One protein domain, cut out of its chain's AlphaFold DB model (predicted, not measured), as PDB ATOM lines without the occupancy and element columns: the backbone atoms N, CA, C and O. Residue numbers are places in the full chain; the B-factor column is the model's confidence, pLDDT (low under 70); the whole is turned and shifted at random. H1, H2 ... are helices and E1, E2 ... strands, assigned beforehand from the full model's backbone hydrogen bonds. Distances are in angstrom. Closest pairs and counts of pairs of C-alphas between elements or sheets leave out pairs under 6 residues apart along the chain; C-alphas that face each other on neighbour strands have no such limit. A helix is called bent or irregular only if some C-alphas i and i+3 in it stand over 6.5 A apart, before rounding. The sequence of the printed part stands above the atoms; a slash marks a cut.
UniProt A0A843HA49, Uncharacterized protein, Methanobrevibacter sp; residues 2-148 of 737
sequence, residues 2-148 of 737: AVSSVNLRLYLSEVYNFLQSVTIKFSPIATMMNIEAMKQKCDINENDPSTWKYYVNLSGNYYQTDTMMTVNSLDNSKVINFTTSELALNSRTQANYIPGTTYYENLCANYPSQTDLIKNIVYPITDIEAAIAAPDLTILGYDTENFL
ATOM      1  N   ALA A   2     124.276 142.920 121.752       32.88
ATOM      2  CA  ALA A   2     124.620 142.776 123.181       32.88
ATOM      3  C   ALA A   2     125.769 143.688 123.683       32.88
ATOM      4  O   ALA A   2     125.804 144.047 124.852       32.88
ATOM      5  N   VAL A   3     126.687 144.114 122.803       45.00
ATOM      6  CA  VAL A   3     127.816 145.000 123.165       45.00
ATOM      7  C   VAL A   3     127.367 146.449 123.428       45.00
ATOM      8  O   VAL A   3     127.951 147.126 124.273       45.00
ATOM      9  N   SER A   4     126.296 146.931 122.777       55.62
ATOM     10  CA  SER A   4     125.833 148.314 122.978       55.62
ATOM     11  C   SER A   4     125.171 148.520 124.343       55.62
ATOM     12  O   SER A   4     125.280 149.609 124.902       55.62
ATOM     13  N   SER A   5     124.559 147.482 124.929       66.19
ATOM     14  CA  SER A   5     123.948 147.573 126.263       66.19
ATOM     15  C   SER A   5     124.985 147.608 127.390       66.19
ATOM     16  O   SER A   5     124.752 148.252 128.409       66.19
ATOM     17  N   VAL A   6     126.150 146.970 127.218       79.25
ATOM     18  CA  VAL A   6     127.254 147.036 128.193       79.25
ATOM     19  C   VAL A   6     127.886 148.426 128.194       79.25
ATOM     20  O   VAL A   6     127.961 149.047 129.250       79.25
ATOM     21  N   ASN A   7     128.252 148.951 127.021       80.62
ATOM     22  CA  ASN A   7     128.871 150.275 126.905       80.62
ATOM     23  C   ASN A   7     127.939 151.395 127.377       80.62
ATOM     24  O   ASN A   7     128.388 152.337 128.023       80.62
ATOM     25  N   LEU A   8     126.636 151.278 127.096       86.75
ATOM     26  CA  LEU A   8     125.647 152.224 127.602       86.75
ATOM     27  C   LEU A   8     125.545 152.169 129.132       86.75
ATOM     28  O   LEU A   8     125.479 153.214 129.767       86.75
ATOM     29  N   ARG A   9     125.560 150.974 129.738       87.62
ATOM     30  CA  ARG A   9     125.549 150.852 131.204       87.62
ATOM     31  C   ARG A   9     126.789 151.473 131.836       87.62
ATOM     32  O   ARG A   9     126.620 152.205 132.799       87.62
ATOM     33  N   LEU A  10     127.975 151.237 131.271       87.50
ATOM     34  CA  LEU A  10     129.223 151.852 131.741       87.50
ATOM     35  C   LEU A  10     129.158 153.384 131.664       87.50
ATOM     36  O   LEU A  10     129.431 154.063 132.649       87.50
ATOM     37  N   TYR A  11     128.694 153.914 130.530       90.38
ATOM     38  CA  TYR A  11     128.495 155.350 130.326       90.38
ATOM     39  C   TYR A  11     127.518 155.970 131.339       90.38
ATOM     40  O   TYR A  11     127.734 157.081 131.815       90.38
ATOM     41  N   LEU A  12     126.435 155.262 131.680       91.12
ATOM     42  CA  LEU A  12     125.478 155.718 132.690       91.12
ATOM     43  C   LEU A  12     126.057 155.622 134.107       91.12
ATOM     44  O   LEU A  12     125.918 156.570 134.876       91.12
ATOM     45  N   SER A  13     126.711 154.507 134.454       90.81
ATOM     46  CA  SER A  13     127.316 154.319 135.778       90.81
ATOM     47  C   SER A  13     128.397 155.349 136.063       90.81
ATOM     48  O   SER A  13     128.490 155.824 137.185       90.81
ATOM     49  N   GLU A  14     129.158 155.754 135.050       92.75
ATOM     50  CA  GLU A  14     130.172 156.800 135.171       92.75
ATOM     51  C   GLU A  14     129.573 158.128 135.658       92.75
ATOM     52  O   GLU A  14     130.085 158.727 136.599       92.75
ATOM     53  N   VAL A  15     128.438 158.550 135.086       93.00
ATOM     54  CA  VAL A  15     127.734 159.778 135.498       93.00
ATOM     55  C   VAL A  15     127.211 159.663 136.929       93.00
ATOM     56  O   VAL A  15     127.339 160.607 137.711       93.00
ATOM     57  N   TYR A  16     126.630 158.515 137.287       92.25
ATOM     58  CA  TYR A  16     126.109 158.296 138.635       92.25
ATOM     59  C   TYR A  16     127.222 158.270 139.685       92.25
ATOM     60  O   TYR A  16     127.112 158.958 140.699       92.25
ATOM     61  N   ASN A  17     128.304 157.539 139.424       93.00
ATOM     62  CA  ASN A  17     129.436 157.433 140.341       93.00
ATOM     63  C   ASN A  17     130.170 158.774 140.467       93.00
ATOM     64  O   ASN A  17     130.536 159.172 141.572       93.00
ATOM     65  N   PHE A  18     130.284 159.534 139.371       95.06
ATOM     66  CA  PHE A  18     130.790 160.900 139.420       95.06
ATOM     67  C   PHE A  18     129.957 161.770 140.364       95.06
ATOM     68  O   PHE A  18     130.512 162.378 141.274       95.06
ATOM     69  N   LEU A  19     128.630 161.797 140.215       93.94
ATOM     70  CA  LEU A  19     127.771 162.592 141.099       93.94
ATOM     71  C   LEU A  19     127.832 162.133 142.560       93.94
ATOM     72  O   LEU A  19     127.741 162.971 143.452       93.94
ATOM     73  N   GLN A  20     128.052 160.842 142.816       91.94
ATOM     74  CA  GLN A  20     128.298 160.332 144.169       91.94
ATOM     75  C   GLN A  20     129.621 160.820 144.774       91.94
ATOM     76  O   GLN A  20     129.742 160.805 145.992       91.94
ATOM     77  N   SER A  21     130.585 161.280 143.970       93.31
ATOM     78  CA  SER A  21     131.814 161.930 144.456       93.31
ATOM     79  C   SER A  21     131.665 163.438 144.683       93.31
ATOM     80  O   SER A  21     132.492 164.051 145.351       93.31
ATOM     81  N   VAL A  22     130.624 164.060 144.121       94.31
ATOM     82  CA  VAL A  22     130.452 165.515 144.150       94.31
ATOM     83  C   VAL A  22     129.983 165.977 145.534       94.31
ATOM     84  O   VAL A  22     129.080 165.412 146.165       94.31
ATOM     85  N   THR A  23     130.565 167.082 145.986       93.62
ATOM     86  CA  THR A  23     130.199 167.782 147.213       93.62
ATOM     87  C   THR A  23     129.752 169.193 146.865       93.62
ATOM     88  O   THR A  23     130.509 169.984 146.306       93.62
ATOM     89  N   ILE A  24     128.501 169.510 147.200       93.50
ATOM     90  CA  ILE A  24     127.876 170.815 146.964       93.50
ATOM     91  C   ILE A  24     127.485 171.412 148.310       93.50
ATOM     92  O   ILE A  24     126.864 170.739 149.136       93.50
ATOM     93  N   LYS A  25     127.807 172.692 148.509       92.00
ATOM     94  CA  LYS A  25     127.387 173.428 149.699       92.00
ATOM     95  C   LYS A  25     125.875 173.615 149.726       92.00
ATOM     96  O   LYS A  25     125.292 174.125 148.768       92.00
ATOM     97  N   PHE A  26     125.257 173.306 150.862       89.69
ATOM     98  CA  PHE A  26     123.855 173.625 151.106       89.69
ATOM     99  C   PHE A  26     123.583 173.868 152.596       89.69
ATOM    100  O   PHE A  26     123.261 172.955 153.360       89.69
ATOM    101  N   SER A  27     123.697 175.132 153.002       86.81
ATOM    102  CA  SER A  27     123.581 175.579 154.396       86.81
ATOM    103  C   SER A  27     122.255 175.218 155.089       86.81
ATOM    104  O   SER A  27     122.302 174.915 156.280       86.81
ATOM    105  N   PRO A  28     121.080 175.158 154.418       84.25
ATOM    106  CA  PRO A  28     119.840 174.749 155.086       84.25
ATOM    107  C   PRO A  28     119.901 173.349 155.720       84.25
ATOM    108  O   PRO A  28     119.352 173.144 156.803       84.25
ATOM    109  N   ILE A  29     120.609 172.395 155.098       85.38
ATOM    110  CA  ILE A  29     120.830 171.064 155.691       85.38
ATOM    111  C   ILE A  29     121.740 171.166 156.917       85.38
ATOM    112  O   ILE A  29     121.475 170.500 157.916       85.38
ATOM    113  N   ALA A  30     122.758 172.031 156.885       85.81
ATOM    114  CA  ALA A  30     123.642 172.252 158.027       85.81
ATOM    115  C   ALA A  30     122.858 172.712 159.266       85.81
ATOM    116  O   ALA A  30     123.037 172.160 160.351       85.81
ATOM    117  N   THR A  31     121.912 173.640 159.088       82.62
ATOM    118  CA  THR A  31     121.017 174.098 160.159       82.62
ATOM    119  C   THR A  31     120.128 172.969 160.686       82.62
ATOM    120  O   THR A  31     119.991 172.811 161.898       82.62
ATOM    121  N   MET A  32     119.549 172.142 159.805       81.31
ATOM    122  CA  MET A  32     118.730 170.995 160.224       81.31
ATOM    123  C   MET A  32     119.536 169.958 161.014       81.31
ATOM    124  O   MET A  32     119.065 169.471 162.042       81.31
ATOM    125  N   MET A  33     120.751 169.639 160.560       85.38
ATOM    126  CA  MET A  33     121.655 168.720 161.256       85.38
ATOM    127  C   MET A  33     122.056 169.263 162.628       85.38
ATOM    128  O   MET A  33     122.112 168.503 163.593       85.38
ATOM    129  N   ASN A  34     122.291 170.573 162.725       83.12
ATOM    130  CA  ASN A  34     122.618 171.228 163.984       83.12
ATOM    131  C   ASN A  34     121.441 171.163 164.981       83.12
ATOM    132  O   ASN A  34     121.617 170.746 166.123       83.12
ATOM    133  N   ILE A  35     120.213 171.456 164.531       81.00
ATOM    134  CA  ILE A  35     118.997 171.317 165.355       81.00
ATOM    135  C   ILE A  35     118.853 169.893 165.904       81.00
ATOM    136  O   ILE A  35     118.505 169.710 167.071       81.00
ATOM    137  N   GLU A  36     119.117 168.878 165.086       82.00
ATOM    138  CA  GLU A  36     119.024 167.485 165.521       82.00
ATOM    139  C   GLU A  36     120.117 167.117 166.537       82.00
ATOM    140  O   GLU A  36     119.833 166.454 167.534       82.00
ATOM    141  N   ALA A  37     121.344 167.607 166.351       81.75
ATOM    142  CA  ALA A  37     122.436 167.396 167.298       81.75
ATOM    143  C   ALA A  37     122.193 168.115 168.646       81.75
ATOM    144  O   ALA A  37     122.480 167.553 169.705       81.75
ATOM    145  N   MET A  38     121.556 169.294 168.642       80.12
ATOM    146  CA  MET A  38     121.114 169.971 169.871       80.12
ATOM    147  C   MET A  38     120.066 169.157 170.644       80.12
ATOM    148  O   MET A  38     120.144 169.049 171.869       80.12
ATOM    149  N   LYS A  39     119.111 168.510 169.955       81.81
ATOM    150  CA  LYS A  39     118.147 167.599 170.612       81.81
ATOM    151  C   LYS A  39     118.835 166.413 171.293       81.81
ATOM    152  O   LYS A  39     118.321 165.900 172.286       81.81
ATOM    153  N   GLN A  40     119.993 165.999 170.783       80.62
ATOM    154  CA  GLN A  40     120.817 164.928 171.346       80.62
ATOM    155  C   GLN A  40     121.740 165.402 172.487       80.62
ATOM    156  O   GLN A  40     122.495 164.593 173.023       80.62
ATOM    157  N   LYS A  41     121.626 166.670 172.920       78.06
ATOM    158  CA  LYS A  41     122.410 167.297 174.002       78.06
ATOM    159  C   LYS A  41     123.921 167.351 173.738       78.06
ATOM    160  O   LYS A  41     124.708 167.220 174.672       78.06
ATOM    161  N   CYS A  42     124.332 167.529 172.485       76.19
ATOM    162  CA  CYS A  42     125.725 167.842 172.162       76.19
ATOM    163  C   CYS A  42     126.043 169.314 172.479       76.19
ATOM    164  O   CYS A  42     125.186 170.179 172.290       76.19
ATOM    165  N   ASP A  43     127.274 169.599 172.910       69.44
ATOM    166  CA  ASP A  43     127.764 170.967 173.116       69.44
ATOM    167  C   ASP A  43     128.129 171.581 171.756       69.44
ATOM    168  O   ASP A  43     129.162 171.247 171.178       69.44
ATOM    169  N   ILE A  44     127.266 172.448 171.220       75.94
ATOM    170  CA  ILE A  44     127.458 173.075 169.904       75.94
ATOM    171  C   ILE A  44     127.567 174.585 170.060       75.94
ATOM    172  O   ILE A  44     126.735 175.210 170.715       75.94
ATOM    173  N   ASN A  45     128.575 175.180 169.425       79.88
ATOM    174  CA  ASN A  45     128.694 176.627 169.356       79.88
ATOM    175  C   ASN A  45     127.883 177.160 168.163       79.88
ATOM    176  O   ASN A  45     128.293 177.057 167.008       79.88
ATOM    177  N   GLU A  46     126.724 177.755 168.440       76.12
ATOM    178  CA  GLU A  46     125.852 178.331 167.404       76.12
ATOM    179  C   GLU A  46     126.527 179.453 166.599       76.12
ATOM    180  O   GLU A  46     126.190 179.656 165.435       76.12
ATOM    181  N   ASN A  47     127.505 180.149 167.188       79.75
ATOM    182  CA  ASN A  47     128.207 181.262 166.545       79.75
ATOM    183  C   ASN A  47     129.431 180.825 165.729       79.75
ATOM    184  O   ASN A  47     130.055 181.668 165.088       79.75
ATOM    185  N   ASP A  48     129.782 179.537 165.759       85.31
ATOM    186  CA  ASP A  48     130.957 179.003 165.073       85.31
ATOM    187  C   ASP A  48     130.580 177.812 164.171       85.31
ATOM    188  O   ASP A  48     130.570 176.660 164.624       85.31
ATOM    189  N   PRO A  49     130.274 178.069 162.882       86.00
ATOM    190  CA  PRO A  49     129.923 177.030 161.917       86.00
ATOM    191  C   PRO A  49     131.006 175.968 161.706       86.00
ATOM    192  O   PRO A  49     130.668 174.857 161.299       86.00
ATOM    193  N   SER A  50     132.278 176.253 162.013       85.75
ATOM    194  CA  SER A  50     133.363 175.265 161.896       85.75
ATOM    195  C   SER A  50     133.153 174.061 162.824       85.75
ATOM    196  O   SER A  50     133.572 172.947 162.511       85.75
ATOM    197  N   THR A  51     132.420 174.261 163.924       85.75
ATOM    198  CA  THR A  51     132.075 173.211 164.893       85.75
ATOM    199  C   THR A  51     130.850 172.394 164.493       85.75
ATOM    200  O   THR A  51     130.540 171.394 165.136       85.75
ATOM    201  N   TRP A  52     130.118 172.787 163.447       88.62
ATOM    202  CA  TRP A  52     128.873 172.113 163.095       88.62
ATOM    203  C   TRP A  52     129.155 170.778 162.412       88.62
ATOM    204  O   TRP A  52     129.965 170.699 161.485       88.62
ATOM    205  N   LYS A  53     128.385 169.748 162.788       89.25
ATOM    206  CA  LYS A  53     128.476 168.389 162.227       89.25
ATOM    207  C   LYS A  53     128.594 168.364 160.702       89.25
ATOM    208  O   LYS A  53     129.375 167.596 160.159       89.25
ATOM    209  N   TYR A  54     127.827 169.205 160.009       90.75
ATOM    210  CA  TYR A  54     127.874 169.300 158.552       90.75
ATOM    211  C   TYR A  54     129.287 169.621 158.038       90.75
ATOM    212  O   TYR A  54     129.824 168.855 157.246       90.75
ATOM    213  N   TYR A  55     129.909 170.702 158.517       91.94
ATOM    214  CA  TYR A  55     131.230 171.144 158.055       91.94
ATOM    215  C   TYR A  55     132.363 170.235 158.551       91.94
ATOM    216  O   TYR A  55     133.287 169.946 157.790       91.94
ATOM    217  N   VAL A  56     132.250 169.698 159.772       91.19
ATOM    218  CA  VAL A  56     133.180 168.678 160.286       91.19
ATOM    219  C   VAL A  56     133.166 167.444 159.381       91.19
ATOM    220  O   VAL A  56     134.218 167.020 158.899       91.19
ATOM    221  N   ASN A  57     131.981 166.936 159.036       93.25
ATOM    222  CA  ASN A  57     131.857 165.763 158.177       93.25
ATOM    223  C   ASN A  57     132.279 166.057 156.733       93.25
ATOM    224  O   ASN A  57     132.777 165.150 156.072       93.25
ATOM    225  N   LEU A  58     132.125 167.290 156.231       92.50
ATOM    226  CA  LEU A  58     132.658 167.687 154.918       92.50
ATOM    227  C   LEU A  58     134.185 167.553 154.844       92.50
ATOM    228  O   LEU A  58     134.712 167.173 153.801       92.50
ATOM    229  N   SER A  59     134.893 167.833 155.941       91.75
ATOM    230  CA  SER A  59     136.357 167.684 156.017       91.75
ATOM    231  C   SER A  59     136.836 166.231 156.154       91.75
ATOM    232  O   SER A  59     138.032 165.985 156.285       91.75
ATOM    233  N   GLY A  60     135.914 165.259 156.148       92.38
ATOM    234  CA  GLY A  60     136.228 163.842 156.340       92.38
ATOM    235  C   GLY A  60     136.550 163.470 157.790       92.38
ATOM    236  O   GLY A  60     137.109 162.403 158.041       92.38
ATOM    237  N   ASN A  61     136.207 164.331 158.751       93.06
ATOM    238  CA  ASN A  61     136.396 164.079 160.177       93.06
ATOM    239  C   ASN A  61     135.096 163.588 160.822       93.06
ATOM    240  O   ASN A  61     134.004 163.991 160.430       93.06
ATOM    241  N   TYR A  62     135.221 162.726 161.831       93.94
ATOM    242  CA  TYR A  62     134.076 162.228 162.591       93.94
ATOM    243  C   TYR A  62     133.569 163.293 163.561       93.94
ATOM    244  O   TYR A  62     134.352 163.871 164.318       93.94
ATOM    245  N   TYR A  63     132.254 163.494 163.595       90.69
ATOM    246  CA  TYR A  63     131.611 164.278 164.640       90.69
ATOM    247  C   TYR A  63     131.317 163.423 165.885       90.69
ATOM    248  O   TYR A  63     131.240 162.202 165.809       90.69
ATOM    249  N   GLN A  64     131.088 164.043 167.048       87.50
ATOM    250  CA  GLN A  64     130.876 163.325 168.320       87.50
ATOM    251  C   GLN A  64     129.711 162.314 168.285       87.50
ATOM    252  O   GLN A  64     129.733 161.314 169.000       87.50
ATOM    253  N   THR A  65     128.688 162.568 167.468       86.62
ATOM    254  CA  THR A  65     127.532 161.667 167.303       86.62
ATOM    255  C   THR A  65     127.785 160.515 166.331       86.62
ATOM    256  O   THR A  65     126.910 159.671 166.160       86.62
ATOM    257  N   ASP A  66     128.906 160.542 165.611       90.69
ATOM    258  CA  ASP A  66     129.200 159.592 164.547       90.69
ATOM    259  C   ASP A  66     129.864 158.330 165.109       90.69
ATOM    260  O   ASP A  66     130.715 158.366 165.999       90.69
ATOM    261  N   THR A  67     129.463 157.183 164.576       92.44
ATOM    262  CA  THR A  67     130.024 155.878 164.913       92.44
ATOM    263  C   THR A  67     131.298 155.662 164.104       92.44
ATOM    264  O   THR A  67     131.251 155.665 162.873       92.44
ATOM    265  N   MET A  68     132.425 155.420 164.781       94.50
ATOM    266  CA  MET A  68     133.702 155.094 164.134       94.50
ATOM    267  C   MET A  68     133.558 153.850 163.246       94.50
ATOM    268  O   MET A  68     133.224 152.769 163.738       94.50
ATOM    269  N   MET A  69     133.818 153.999 161.947       95.06
ATOM    270  CA  MET A  69     133.715 152.905 160.980       95.06
ATOM    271  C   MET A  69     135.047 152.165 160.872       95.06
ATOM    272  O   MET A  69     136.119 152.770 160.925       95.06
ATOM    273  N   THR A  70     134.991 150.848 160.684       94.62
ATOM    274  CA  THR A  70     136.175 149.995 160.517       94.62
ATOM    275  C   THR A  70     136.105 149.207 159.216       94.62
ATOM    276  O   THR A  70     135.029 148.791 158.778       94.62
ATOM    277  N   VAL A  71     137.263 149.016 158.582       92.88
ATOM    278  CA  VAL A  71     137.406 148.283 157.317       92.88
ATOM    279  C   VAL A  71     138.608 147.347 157.358       92.88
ATOM    280  O   VAL A  71     139.572 147.587 158.080       92.88
ATOM    281  N   ASN A  72     138.570 146.284 156.559       91.00
ATOM    282  CA  ASN A  72     139.728 145.416 156.362       91.00
ATOM    283  C   ASN A  72     140.621 146.015 155.270       91.00
ATOM    284  O   ASN A  72     140.183 146.141 154.126       91.00
ATOM    285  N   SER A  73     141.861 146.366 155.610       89.75
ATOM    286  CA  SER A  73     142.846 146.863 154.644       89.75
ATOM    287  C   SER A  73     143.247 145.760 153.665       89.75
ATOM    288  O   SER A  73     143.574 144.641 154.063       89.75
ATOM    289  N   LEU A  74     143.248 146.086 152.374       88.56
ATOM    290  CA  LEU A  74     143.717 145.211 151.295       88.56
ATOM    291  C   LEU A  74     145.243 145.236 151.143       88.56
ATOM    292  O   LEU A  74     145.803 144.405 150.427       88.56
ATOM    293  N   ASP A  75     145.903 146.202 151.782       87.19
ATOM    294  CA  ASP A  75     147.355 146.367 151.757       87.19
ATOM    295  C   ASP A  75     148.032 145.452 152.782       87.19
ATOM    296  O   ASP A  75     149.040 144.815 152.486       87.19
ATOM    297  N   ASN A  76     147.466 145.360 153.989       86.62
ATOM    298  CA  ASN A  76     148.091 144.664 155.118       86.62
ATOM    299  C   ASN A  76     147.197 143.606 155.795       86.62
ATOM    300  O   ASN A  76     147.627 142.989 156.771       86.62
ATOM    301  N   SER A  77     145.977 143.386 155.290       87.94
ATOM    302  CA  SER A  77     144.996 142.418 155.810       87.94
ATOM    303  C   SER A  77     144.583 142.637 157.275       87.94
ATOM    304  O   SER A  77     144.081 141.713 157.916       87.94
ATOM    305  N   LYS A  78     144.786 143.841 157.828       91.25
ATOM    306  CA  LYS A  78     144.371 144.211 159.192       91.25
ATOM    307  C   LYS A  78     143.094 145.044 159.176       91.25
ATOM    308  O   LYS A  78     142.807 145.751 158.213       91.25
ATOM    309  N   VAL A  79     142.353 144.987 160.279       92.00
ATOM    310  CA  VAL A  79     141.231 145.898 160.535       92.00
ATOM    311  C   VAL A  79     141.807 147.275 160.864       92.00
ATOM    312  O   VAL A  79     142.563 147.406 161.827       92.00
ATOM    313  N   ILE A  80     141.458 148.282 160.068       93.44
ATOM    314  CA  ILE A  80     141.849 149.682 160.256       93.44
ATOM    315  C   ILE A  80     140.610 150.557 160.468       93.44
ATOM    316  O   ILE A  80     139.506 150.221 160.028       93.44
ATOM    317  N   ASN A  81     140.794 151.697 161.134       94.62
ATOM    318  CA  ASN A  81     139.748 152.710 161.251       94.62
ATOM    319  C   ASN A  81     139.611 153.445 159.914       94.62
ATOM    320  O   ASN A  81     140.607 153.887 159.341       94.62
ATOM    321  N   PHE A  82     138.384 153.601 159.422       94.75
ATOM    322  CA  PHE A  82     138.113 154.280 158.158       94.75
ATOM    323  C   PHE A  82     138.228 155.794 158.356       94.75
ATOM    324  O   PHE A  82     137.256 156.460 158.700       94.75
ATOM    325  N   THR A  83     139.441 156.323 158.215       94.75
ATOM    326  CA  THR A  83     139.785 157.741 158.405       94.75
ATOM    327  C   THR A  83     140.669 158.216 157.256       94.75
ATOM    328  O   THR A  83     141.351 157.412 156.618       94.75
ATOM    329  N   THR A  84     140.689 159.527 157.008       91.12
ATOM    330  CA  THR A  84     141.506 160.149 155.951       91.12
ATOM    331  C   THR A  84     142.996 159.816 156.104       91.12
ATOM    332  O   THR A  84     143.652 159.452 155.129       91.12
ATOM    333  N   SER A  85     143.524 159.855 157.331       91.88
ATOM    334  CA  SER A  85     144.930 159.555 157.631       91.88
ATOM    335  C   SER A  85     145.304 158.090 157.403       91.88
ATOM    336  O   SER A  85     146.366 157.808 156.856       91.88
ATOM    337  N   GLU A  86     144.440 157.150 157.795       91.38
ATOM    338  CA  GLU A  86     144.705 155.717 157.616       91.38
ATOM    339  C   GLU A  86     144.591 155.298 156.146       91.38
ATOM    340  O   GLU A  86     145.392 154.497 155.666       91.38
ATOM    341  N   LEU A  87     143.639 155.865 155.396       90.56
ATOM    342  CA  LEU A  87     143.498 155.588 153.964       90.56
ATOM    343  C   LEU A  87     144.676 156.134 153.152       90.56
ATOM    344  O   LEU A  87     145.127 155.455 152.235       90.56
ATOM    345  N   ALA A  88     145.232 157.290 153.531       89.31
ATOM    346  CA  ALA A  88     146.425 157.840 152.885       89.31
ATOM    347  C   ALA A  88     147.657 156.918 153.009       89.31
ATOM    348  O   ALA A  88     148.518 156.917 152.131       89.31
ATOM    349  N   LEU A  89     147.733 156.106 154.071       89.69
ATOM    350  CA  LEU A  89     148.789 155.102 154.267       89.69
ATOM    351  C   LEU A  89     148.513 153.775 153.536       89.69
ATOM    352  O   LEU A  89     149.427 152.972 153.365       89.69
ATOM    353  N   ASN A  90     147.266 153.528 153.125       89.38
ATOM    354  CA  ASN A  90     146.791 152.274 152.535       89.38
ATOM    355  C   ASN A  90     146.174 152.548 151.150       89.38
ATOM    356  O   ASN A  90     144.953 152.494 150.966       89.38
ATOM    357  N   SER A  91     147.018 152.862 150.164       88.25
ATOM    358  CA  SER A  91     146.580 153.361 148.853       88.25
ATOM    359  C   SER A  91     145.748 152.347 148.059       88.25
ATOM    360  O   SER A  91     144.795 152.736 147.380       88.25
ATOM    361  N   ARG A  92     146.025 151.036 148.170       87.50
ATOM    362  CA  ARG A  92     145.192 150.010 147.516       87.50
ATOM    363  C   ARG A  92     143.809 149.944 148.148       87.50
ATOM    364  O   ARG A  92     142.816 149.778 147.440       87.50
ATOM    365  N   THR A  93     143.743 150.061 149.470       89.62
ATOM    366  CA  THR A  93     142.480 150.106 150.207       89.62
ATOM    367  C   THR A  93     141.677 151.332 149.786       89.62
ATOM    368  O   THR A  93     140.538 151.175 149.356       89.62
ATOM    369  N   GLN A  94     142.282 152.522 149.787       88.62
ATOM    370  CA  GLN A  94     141.638 153.764 149.347       88.62
ATOM    371  C   GLN A  94     141.022 153.644 147.944       88.62
ATOM    372  O   GLN A  94     139.845 153.952 147.771       88.62
ATOM    373  N   ALA A  95     141.769 153.113 146.970       87.62
ATOM    374  CA  ALA A  95     141.283 152.926 145.600       87.62
ATOM    375  C   ALA A  95     140.053 152.001 145.504       87.62
ATOM    376  O   ALA A  95     139.221 152.149 144.612       87.62
ATOM    377  N   ASN A  96     139.908 151.050 146.432       90.06
ATOM    378  CA  ASN A  96     138.762 150.145 146.465       90.06
ATOM    379  C   ASN A  96     137.542 150.741 147.173       90.06
ATOM    380  O   ASN A  96     136.463 150.188 147.014       90.06
ATOM    381  N   TYR A  97     137.663 151.852 147.900       91.69
ATOM    382  CA  TYR A  97     136.547 152.531 148.576       91.69
ATOM    383  C   TYR A  97     136.036 153.767 147.814       91.69
ATOM    384  O   TYR A  97     135.385 154.628 148.390       91.69
ATOM    385  N   ILE A  98     136.293 153.849 146.509       91.31
ATOM    386  CA  ILE A  98     135.750 154.878 145.610       91.31
ATOM    387  C   ILE A  98     134.267 154.574 145.276       91.31
ATOM    388  O   ILE A  98     133.897 153.401 145.185       91.31
ATOM    389  N   PRO A  99     133.390 155.580 145.070       90.69
ATOM    390  CA  PRO A  99     131.999 155.364 144.672       90.69
ATOM    391  C   PRO A  99     131.838 154.450 143.451       90.69
ATOM    392  O   PRO A  99     132.569 154.554 142.466       90.69
ATOM    393  N   GLY A 100     130.858 153.547 143.514       85.88
ATOM    394  CA  GLY A 100     130.608 152.536 142.482       85.88
ATOM    395  C   GLY A 100     131.418 151.244 142.623       85.88
ATOM    396  O   GLY A 100     131.256 150.339 141.804       85.88
ATOM    397  N   THR A 101     132.275 151.116 143.642       91.06
ATOM    398  CA  THR A 101     132.887 149.829 143.998       91.06
ATOM    399  C   THR A 101     132.013 149.048 144.978       91.06
ATOM    400  O   THR A 101     131.310 149.601 145.825       91.06
ATOM    401  N   THR A 102     132.136 147.722 144.945       92.06
ATOM    402  CA  THR A 102     131.421 146.837 145.875       92.06
ATOM    403  C   THR A 102     131.803 147.089 147.338       92.06
ATOM    404  O   THR A 102     130.959 146.980 148.225       92.06
ATOM    405  N   TYR A 103     133.061 147.447 147.626       92.94
ATOM    406  CA  TYR A 103     133.496 147.754 148.995       92.94
ATOM    407  C   TYR A 103     132.854 149.038 149.527       92.94
ATOM    408  O   TYR A 103     132.417 149.057 150.679       92.94
ATOM    409  N   TYR A 104     132.751 150.076 148.693       93.50
ATOM    410  CA  TYR A 104     132.069 151.317 149.044       93.50
ATOM    411  C   TYR A 104     130.572 151.091 149.287       93.50
ATOM    412  O   TYR A 104     130.039 151.516 150.313       93.50
ATOM    413  N   GLU A 105     129.902 150.366 148.386       93.00
ATOM    414  CA  GLU A 105     128.473 150.047 148.506       93.00
ATOM    415  C   GLU A 105     128.170 149.235 149.771       93.00
ATOM    416  O   GLU A 105     127.241 149.562 150.510       93.00
ATOM    417  N   ASN A 106     128.996 148.230 150.079       94.44
ATOM    418  CA  ASN A 106     128.865 147.438 151.301       94.44
ATOM    419  C   ASN A 106     129.085 148.284 152.562       94.44
ATOM    420  O   ASN A 106     128.379 148.104 153.554       94.44
ATOM    421  N   LEU A 107     130.042 149.217 152.543       94.12
ATOM    422  CA  LEU A 107     130.277 150.114 153.674       94.12
ATOM    423  C   LEU A 107     129.081 151.047 153.897       94.12
ATOM    424  O   LEU A 107     128.622 151.190 155.029       94.12
ATOM    425  N   CYS A 108     128.520 151.603 152.822       93.88
ATOM    426  CA  CYS A 108     127.304 152.413 152.878       93.88
ATOM    427  C   CYS A 108     126.096 151.610 153.382       93.88
ATOM    428  O   CYS A 108     125.304 152.129 154.165       93.88
ATOM    429  N   ALA A 109     125.965 150.342 152.982       94.69
ATOM    430  CA  ALA A 109     124.901 149.458 153.458       94.69
ATOM    431  C   ALA A 109     125.036 149.122 154.955       94.69
ATOM    432  O   ALA A 109     124.028 149.027 155.655       94.69
ATOM    433  N   ASN A 110     126.268 148.986 155.454       94.75
ATOM    434  CA  ASN A 110     126.548 148.734 156.870       94.75
ATOM    435  C   ASN A 110     126.360 149.984 157.747       94.75
ATOM    436  O   ASN A 110     125.971 149.859 158.908       94.75
ATOM    437  N   TYR A 111     126.605 151.180 157.202       94.94
ATOM    438  CA  TYR A 111     126.484 152.461 157.910       94.94
ATOM    439  C   TYR A 111     125.580 153.459 157.154       94.94
ATOM    440  O   TYR A 111     126.039 154.524 156.729       94.94
ATOM    441  N   PRO A 112     124.271 153.169 157.010       93.56
ATOM    442  CA  PRO A 112     123.367 153.946 156.156       93.56
ATOM    443  C   PRO A 112     123.132 155.387 156.634       93.56
ATOM    444  O   PRO A 112     122.750 156.243 155.842       93.56
ATOM    445  N   SER A 113     123.362 155.684 157.917       89.62
ATOM    446  CA  SER A 113     123.235 157.035 158.482       89.62
ATOM    447  C   SER A 113     124.464 157.924 158.259       89.62
ATOM    448  O   SER A 113     124.402 159.113 158.563       89.62
ATOM    449  N   GLN A 114     125.576 157.370 157.757       92.94
ATOM    450  CA  GLN A 114     126.866 158.063 157.621       92.94
ATOM    451  C   GLN A 114     127.391 158.055 156.180       92.94
ATOM    452  O   GLN A 114     128.581 158.257 155.960       92.94
ATOM    453  N   THR A 115     126.524 157.842 155.188       91.69
ATOM    454  CA  THR A 115     126.901 157.771 153.764       91.69
ATOM    455  C   THR A 115     127.600 159.039 153.270       91.69
ATOM    456  O   THR A 115     128.616 158.948 152.583       91.69
ATOM    457  N   ASP A 116     127.130 160.217 153.685       89.31
ATOM    458  CA  ASP A 116     127.784 161.491 153.362       89.31
ATOM    459  C   ASP A 116     129.181 161.602 153.995       89.31
ATOM    460  O   ASP A 116     130.109 162.085 153.349       89.31
ATOM    461  N   LEU A 117     129.361 161.114 155.230       93.69
ATOM    462  CA  LEU A 117     130.670 161.080 155.891       93.69
ATOM    463  C   LEU A 117     131.616 160.095 155.190       93.69
ATOM    464  O   LEU A 117     132.769 160.438 154.959       93.69
ATOM    465  N   ILE A 118     131.133 158.908 154.801       94.62
ATOM    466  CA  ILE A 118     131.921 157.927 154.036       94.62
ATOM    467  C   ILE A 118     132.465 158.575 152.761       94.62
ATOM    468  O   ILE A 118     133.667 158.504 152.507       94.62
ATOM    469  N   LYS A 119     131.605 159.257 151.993       93.19
ATOM    470  CA  LYS A 119     132.011 159.996 150.793       93.19
ATOM    471  C   LYS A 119     133.092 161.031 151.106       93.19
ATOM    472  O   LYS A 119     134.108 161.073 150.423       93.19
ATOM    473  N   ASN A 120     132.887 161.856 152.130       93.69
ATOM    474  CA  ASN A 120     133.805 162.947 152.455       93.69
ATOM    475  C   ASN A 120     135.112 162.472 153.114       93.69
ATOM    476  O   ASN A 120     136.085 163.208 153.112       93.69
ATOM    477  N   ILE A 121     135.181 161.253 153.655       93.81
ATOM    478  CA  ILE A 121     136.458 160.641 154.064       93.81
ATOM    479  C   ILE A 121     137.298 160.278 152.831       93.81
ATOM    480  O   ILE A 121     138.521 160.391 152.859       93.81
ATOM    481  N   VAL A 122     136.651 159.856 151.741       92.12
ATOM    482  CA  VAL A 122     137.324 159.546 150.468       92.12
ATOM    483  C   VAL A 122     137.668 160.830 149.705       92.12
ATOM    484  O   VAL A 122     138.759 160.935 149.150       92.12
ATOM    485  N   TYR A 123     136.767 161.819 149.730       92.19
ATOM    486  CA  TYR A 123     136.903 163.118 149.066       92.19
ATOM    487  C   TYR A 123     136.739 164.288 150.055       92.19
ATOM    488  O   TYR A 123     135.729 165.000 150.002       92.19
ATOM    489  N   PRO A 124     137.697 164.494 150.977       93.19
ATOM    490  CA  PRO A 124     137.598 165.550 151.977       93.19
ATOM    491  C   PRO A 124     137.808 166.930 151.357       93.19
ATOM    492  O   PRO A 124     138.659 167.114 150.485       93.19
ATOM    493  N   ILE A 125     137.077 167.930 151.859       92.50
ATOM    494  CA  ILE A 125     137.445 169.329 151.607       92.50
ATOM    495  C   ILE A 125     138.701 169.676 152.413       92.50
ATOM    496  O   ILE A 125     138.849 169.263 153.563       92.50
ATOM    497  N   THR A 126     139.603 170.452 151.820       85.19
ATOM    498  CA  THR A 126     140.861 170.853 152.466       85.19
ATOM    499  C   THR A 126     140.708 172.085 153.355       85.19
ATOM    500  O   THR A 126     141.415 172.201 154.352       85.19
ATOM    501  N   ASP A 127     139.785 172.988 153.018       89.94
ATOM    502  CA  ASP A 127     139.575 174.256 153.716       89.94
ATOM    503  C   ASP A 127     138.106 174.419 154.138       89.94
ATOM    504  O   ASP A 127     137.210 174.664 153.320       89.94
ATOM    505  N   ILE A 128     137.866 174.263 155.442       90.75
ATOM    506  CA  ILE A 128     136.545 174.425 156.057       90.75
ATOM    507  C   ILE A 128     136.094 175.888 155.994       90.75
ATOM    508  O   ILE A 128     134.925 176.147 155.713       90.75
ATOM    509  N   GLU A 129     137.001 176.845 156.190       91.62
ATOM    510  CA  GLU A 129     136.668 178.272 156.181       91.62
ATOM    511  C   GLU A 129     136.245 178.721 154.781       91.62
ATOM    512  O   GLU A 129     135.240 179.419 154.623       91.62
ATOM    513  N   ALA A 130     136.928 178.239 153.738       91.94
ATOM    514  CA  ALA A 130     136.501 178.459 152.358       91.94
ATOM    515  C   ALA A 130     135.106 177.871 152.087       91.94
ATOM    516  O   ALA A 130     134.272 178.519 151.446       91.94
ATOM    517  N   ALA A 131     134.810 176.676 152.609       91.50
ATOM    518  CA  ALA A 131     133.480 176.085 152.490       91.50
ATOM    519  C   ALA A 131     132.413 176.886 153.256       91.50
ATOM    520  O   ALA A 131     131.294 177.047 152.760       91.50
ATOM    521  N   ILE A 132     132.731 177.446 154.425       90.81
ATOM    522  CA  ILE A 132     131.827 178.318 155.190       90.81
ATOM    523  C   ILE A 132     131.590 179.645 154.456       90.81
ATOM    524  O   ILE A 132     130.449 180.105 154.397       90.81
ATOM    525  N   ALA A 133     132.614 180.223 153.829       92.50
ATOM    526  CA  ALA A 133     132.506 181.476 153.086       92.50
ATOM    527  C   ALA A 133     131.808 181.331 151.720       92.50
ATOM    528  O   ALA A 133     131.220 182.293 151.220       92.50
ATOM    529  N   ALA A 134     131.845 180.144 151.104       91.31
ATOM    530  CA  ALA A 134     131.265 179.913 149.781       91.31
ATOM    531  C   ALA A 134     129.741 180.173 149.746       91.31
ATOM    532  O   ALA A 134     129.039 179.880 150.713       91.31
ATOM    533  N   PRO A 135     129.164 180.666 148.640       90.00
ATOM    534  CA  PRO A 135     127.710 180.735 148.496       90.00
ATOM    535  C   PRO A 135     127.068 179.340 148.489       90.00
ATOM    536  O   PRO A 135     127.690 178.365 148.059       90.00
ATOM    537  N   ASP A 136     125.800 179.235 148.891       89.38
ATOM    538  CA  ASP A 136     125.035 177.994 148.707       89.38
ATOM    539  C   ASP A 136     125.013 177.565 147.232       89.38
ATOM    540  O   ASP A 136     125.121 178.396 146.331       89.38
ATOM    541  N   LEU A 137     124.866 176.262 146.982       91.69
ATOM    542  CA  LEU A 137     124.907 175.658 145.646       91.69
ATOM    543  C   LEU A 137     126.249 175.854 144.914       91.69
ATOM    544  O   LEU A 137     126.304 175.873 143.688       91.69
ATOM    545  N   THR A 138     127.344 175.987 145.657       94.38
ATOM    546  CA  THR A 138     128.703 175.973 145.097       94.38
ATOM    547  C   THR A 138     129.277 174.564 145.186       94.38
ATOM    548  O   THR A 138     129.140 173.909 146.224       94.38
ATOM    549  N   ILE A 139     129.904 174.086 144.110       95.12
ATOM    550  CA  ILE A 139     130.655 172.826 144.116       95.12
ATOM    551  C   ILE A 139     131.938 173.042 144.929       95.12
ATOM    552  O   ILE A 139     132.742 173.906 144.596       95.12
ATOM    553  N   LEU A 140     132.113 172.271 146.002       93.88
ATOM    554  CA  LEU A 140     133.260 172.360 146.913       93.88
ATOM    555  C   LEU A 140     134.347 171.330 146.592       93.88
ATOM    556  O   LEU A 140     135.524 171.587 146.812       93.88
ATOM    557  N   GLY A 141     133.948 170.161 146.093       91.50
ATOM    558  CA  GLY A 141     134.854 169.058 145.796       91.50
ATOM    559  C   GLY A 141     134.200 168.029 144.884       91.50
ATOM    560  O   GLY A 141     132.971 167.945 144.813       91.50
ATOM    561  N   TYR A 142     135.022 167.295 144.145       92.94
ATOM    562  CA  TYR A 142     134.617 166.221 143.243       92.94
ATOM    563  C   TYR A 142     135.840 165.379 142.867       92.94
ATOM    564  O   TYR A 142     136.980 165.809 143.046       92.94
ATOM    565  N   ASP A 143     135.607 164.197 142.305       91.25
ATOM    566  CA  ASP A 143     136.676 163.326 141.825       91.25
ATOM    567  C   ASP A 143     137.388 163.889 140.578       91.25
ATOM    568  O   ASP A 143     136.759 164.176 139.553       91.25
ATOM    569  N   THR A 144     138.718 164.013 140.640       86.38
ATOM    570  CA  THR A 144     139.549 164.614 139.584       86.38
ATOM    571  C   THR A 144     140.132 163.624 138.572       86.38
ATOM    572  O   THR A 144     140.761 164.076 137.617       86.38
ATOM    573  N   GLU A 145     139.917 162.309 138.706       84.62
ATOM    574  CA  GLU A 145     140.697 161.317 137.938       84.62
ATOM    575  C   GLU A 145     139.904 160.104 137.431       84.62
ATOM    576  O   GLU A 145     140.114 159.688 136.294       84.62
ATOM    577  N   ASN A 146     138.976 159.559 138.215       86.31
ATOM    578  CA  ASN A 146     138.416 158.222 138.019       86.31
ATOM    579  C   ASN A 146     137.189 158.172 137.102       86.31
ATOM    580  O   ASN A 146     137.005 157.177 136.402       86.31
ATOM    581  N   PHE A 147     136.333 159.200 137.120       90.50
ATOM    582  CA  PHE A 147     135.050 159.135 136.405       90.50
ATOM    583  C   PHE A 147     135.050 159.873 135.066       90.50
ATOM    584  O   PHE A 147     134.912 159.233 134.035       90.50
ATOM    585  N   LEU A 148     135.206 161.203 135.060       92.94
ATOM    586  CA  LEU A 148     135.096 161.997 133.829       92.94
ATOM    587  C   LEU A 148     136.369 161.944 132.975       92.94
ATOM    588  O   LEU A 148     137.485 162.079 133.489       92.94
TER     589      LEU A 148
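Overview. This is residues 2 to 148 of the 737 residues of an uncharacterized protein of Methanobrevibacter sp (UniProt A0A843HA49). Picture a body of short, crossed helices with long loops, H7 in its middle, and a long helix, H1, whose first residues, 2 to 10, stick out as a free arm. H3 and H6 pack on H7, H2 and H8 pack on H3, and the small strand hairpin E1-E2 lies with H4 and H5 away from H2 and H8. The printed part has 147 residues, with eight named helices and three named strands in the order H1 H2 H3 E1 E2 H4 H5 H6 H7 H8 E3; the class is mostly helix, and the one sheet, E1 - E2, is antiparallel. The whole is compact, with a radius of gyration of the C-alphas of 16.6 A, yet only just elongated, spanning 56 by 37 by 25 A.

Along the chain. Find C-alpha 2 at (124.620, 142.776, 123.181); from there H1 runs 29.5 A to residue 21. H2, residues 27 to 39, is 18.9 A long, and H3 is residues 53 to 58. Next come E1, residues 70 to 72, and E2, residues 79 to 81, then H4, residues 84 to 89, and H5, residues 91 to 96. H6, residues 102 to 110, is 12.2 A long. H7, residues 112 to 122, begins at C-alpha 112 (123.367, 153.946, 156.156) and is 16.1 A long; it is irregular, with C-alphas 113 and 116 8.2 A apart. H8 is residues 128 to 133, and E3, residues 139 to 141, ends at C-alpha 141 (134.854, 169.058, 145.796).

Arrangement. Begin at the hub, H3, which touches three helices. It touches H2 at a steep tilt of 46 degrees, opposite ways, the closest C-alphas being those of Ala 30 and Tyr 54, 5.2 A apart. It touches H7 at 41 degrees, a steep tilt, the same way, closest at C-alphas 57 and 117, 5.3 A. H8 is about perpendicular to it, 74 degrees, and touches it, closest at C-alphas 55 and 128, 6.6 A. H6 and H7 form a helical hairpin, closest at C-alphas 108 and 115, 5.4 A. H1 is close to H7 but not clearly touching, closest at C-alphas 21 and 119, 6.6 A. H4 and H5 only just touch, only at the corner, with 3 pairs of C-alphas within 8 A; the closest are 87 and 94, 5.3 A. In the hairpin E1 and E2, look for N 71 and O 80, 2.9 A apart and within hydrogen-bond range. E3 pairs with no named strand; residues 23 to 24 pair with it, antiparallel. Each O i to N i+4 pair is within hydrogen-bond range in H2, H3, H5, H6 and H8, against 14 of 16 in H1, 1 of 2 in H4 and 5 of 7 in H7.

Size, cuts and confidence. The two C-alphas farthest apart are those of Ala 2 and Asn 47, 58.1 A. The printed part has no cut; its long links are H2 to H3 and H3 to E1. Mean pLDDT of the printed part is 88.5, and residues 2 to 5 and residue 43 are under 70.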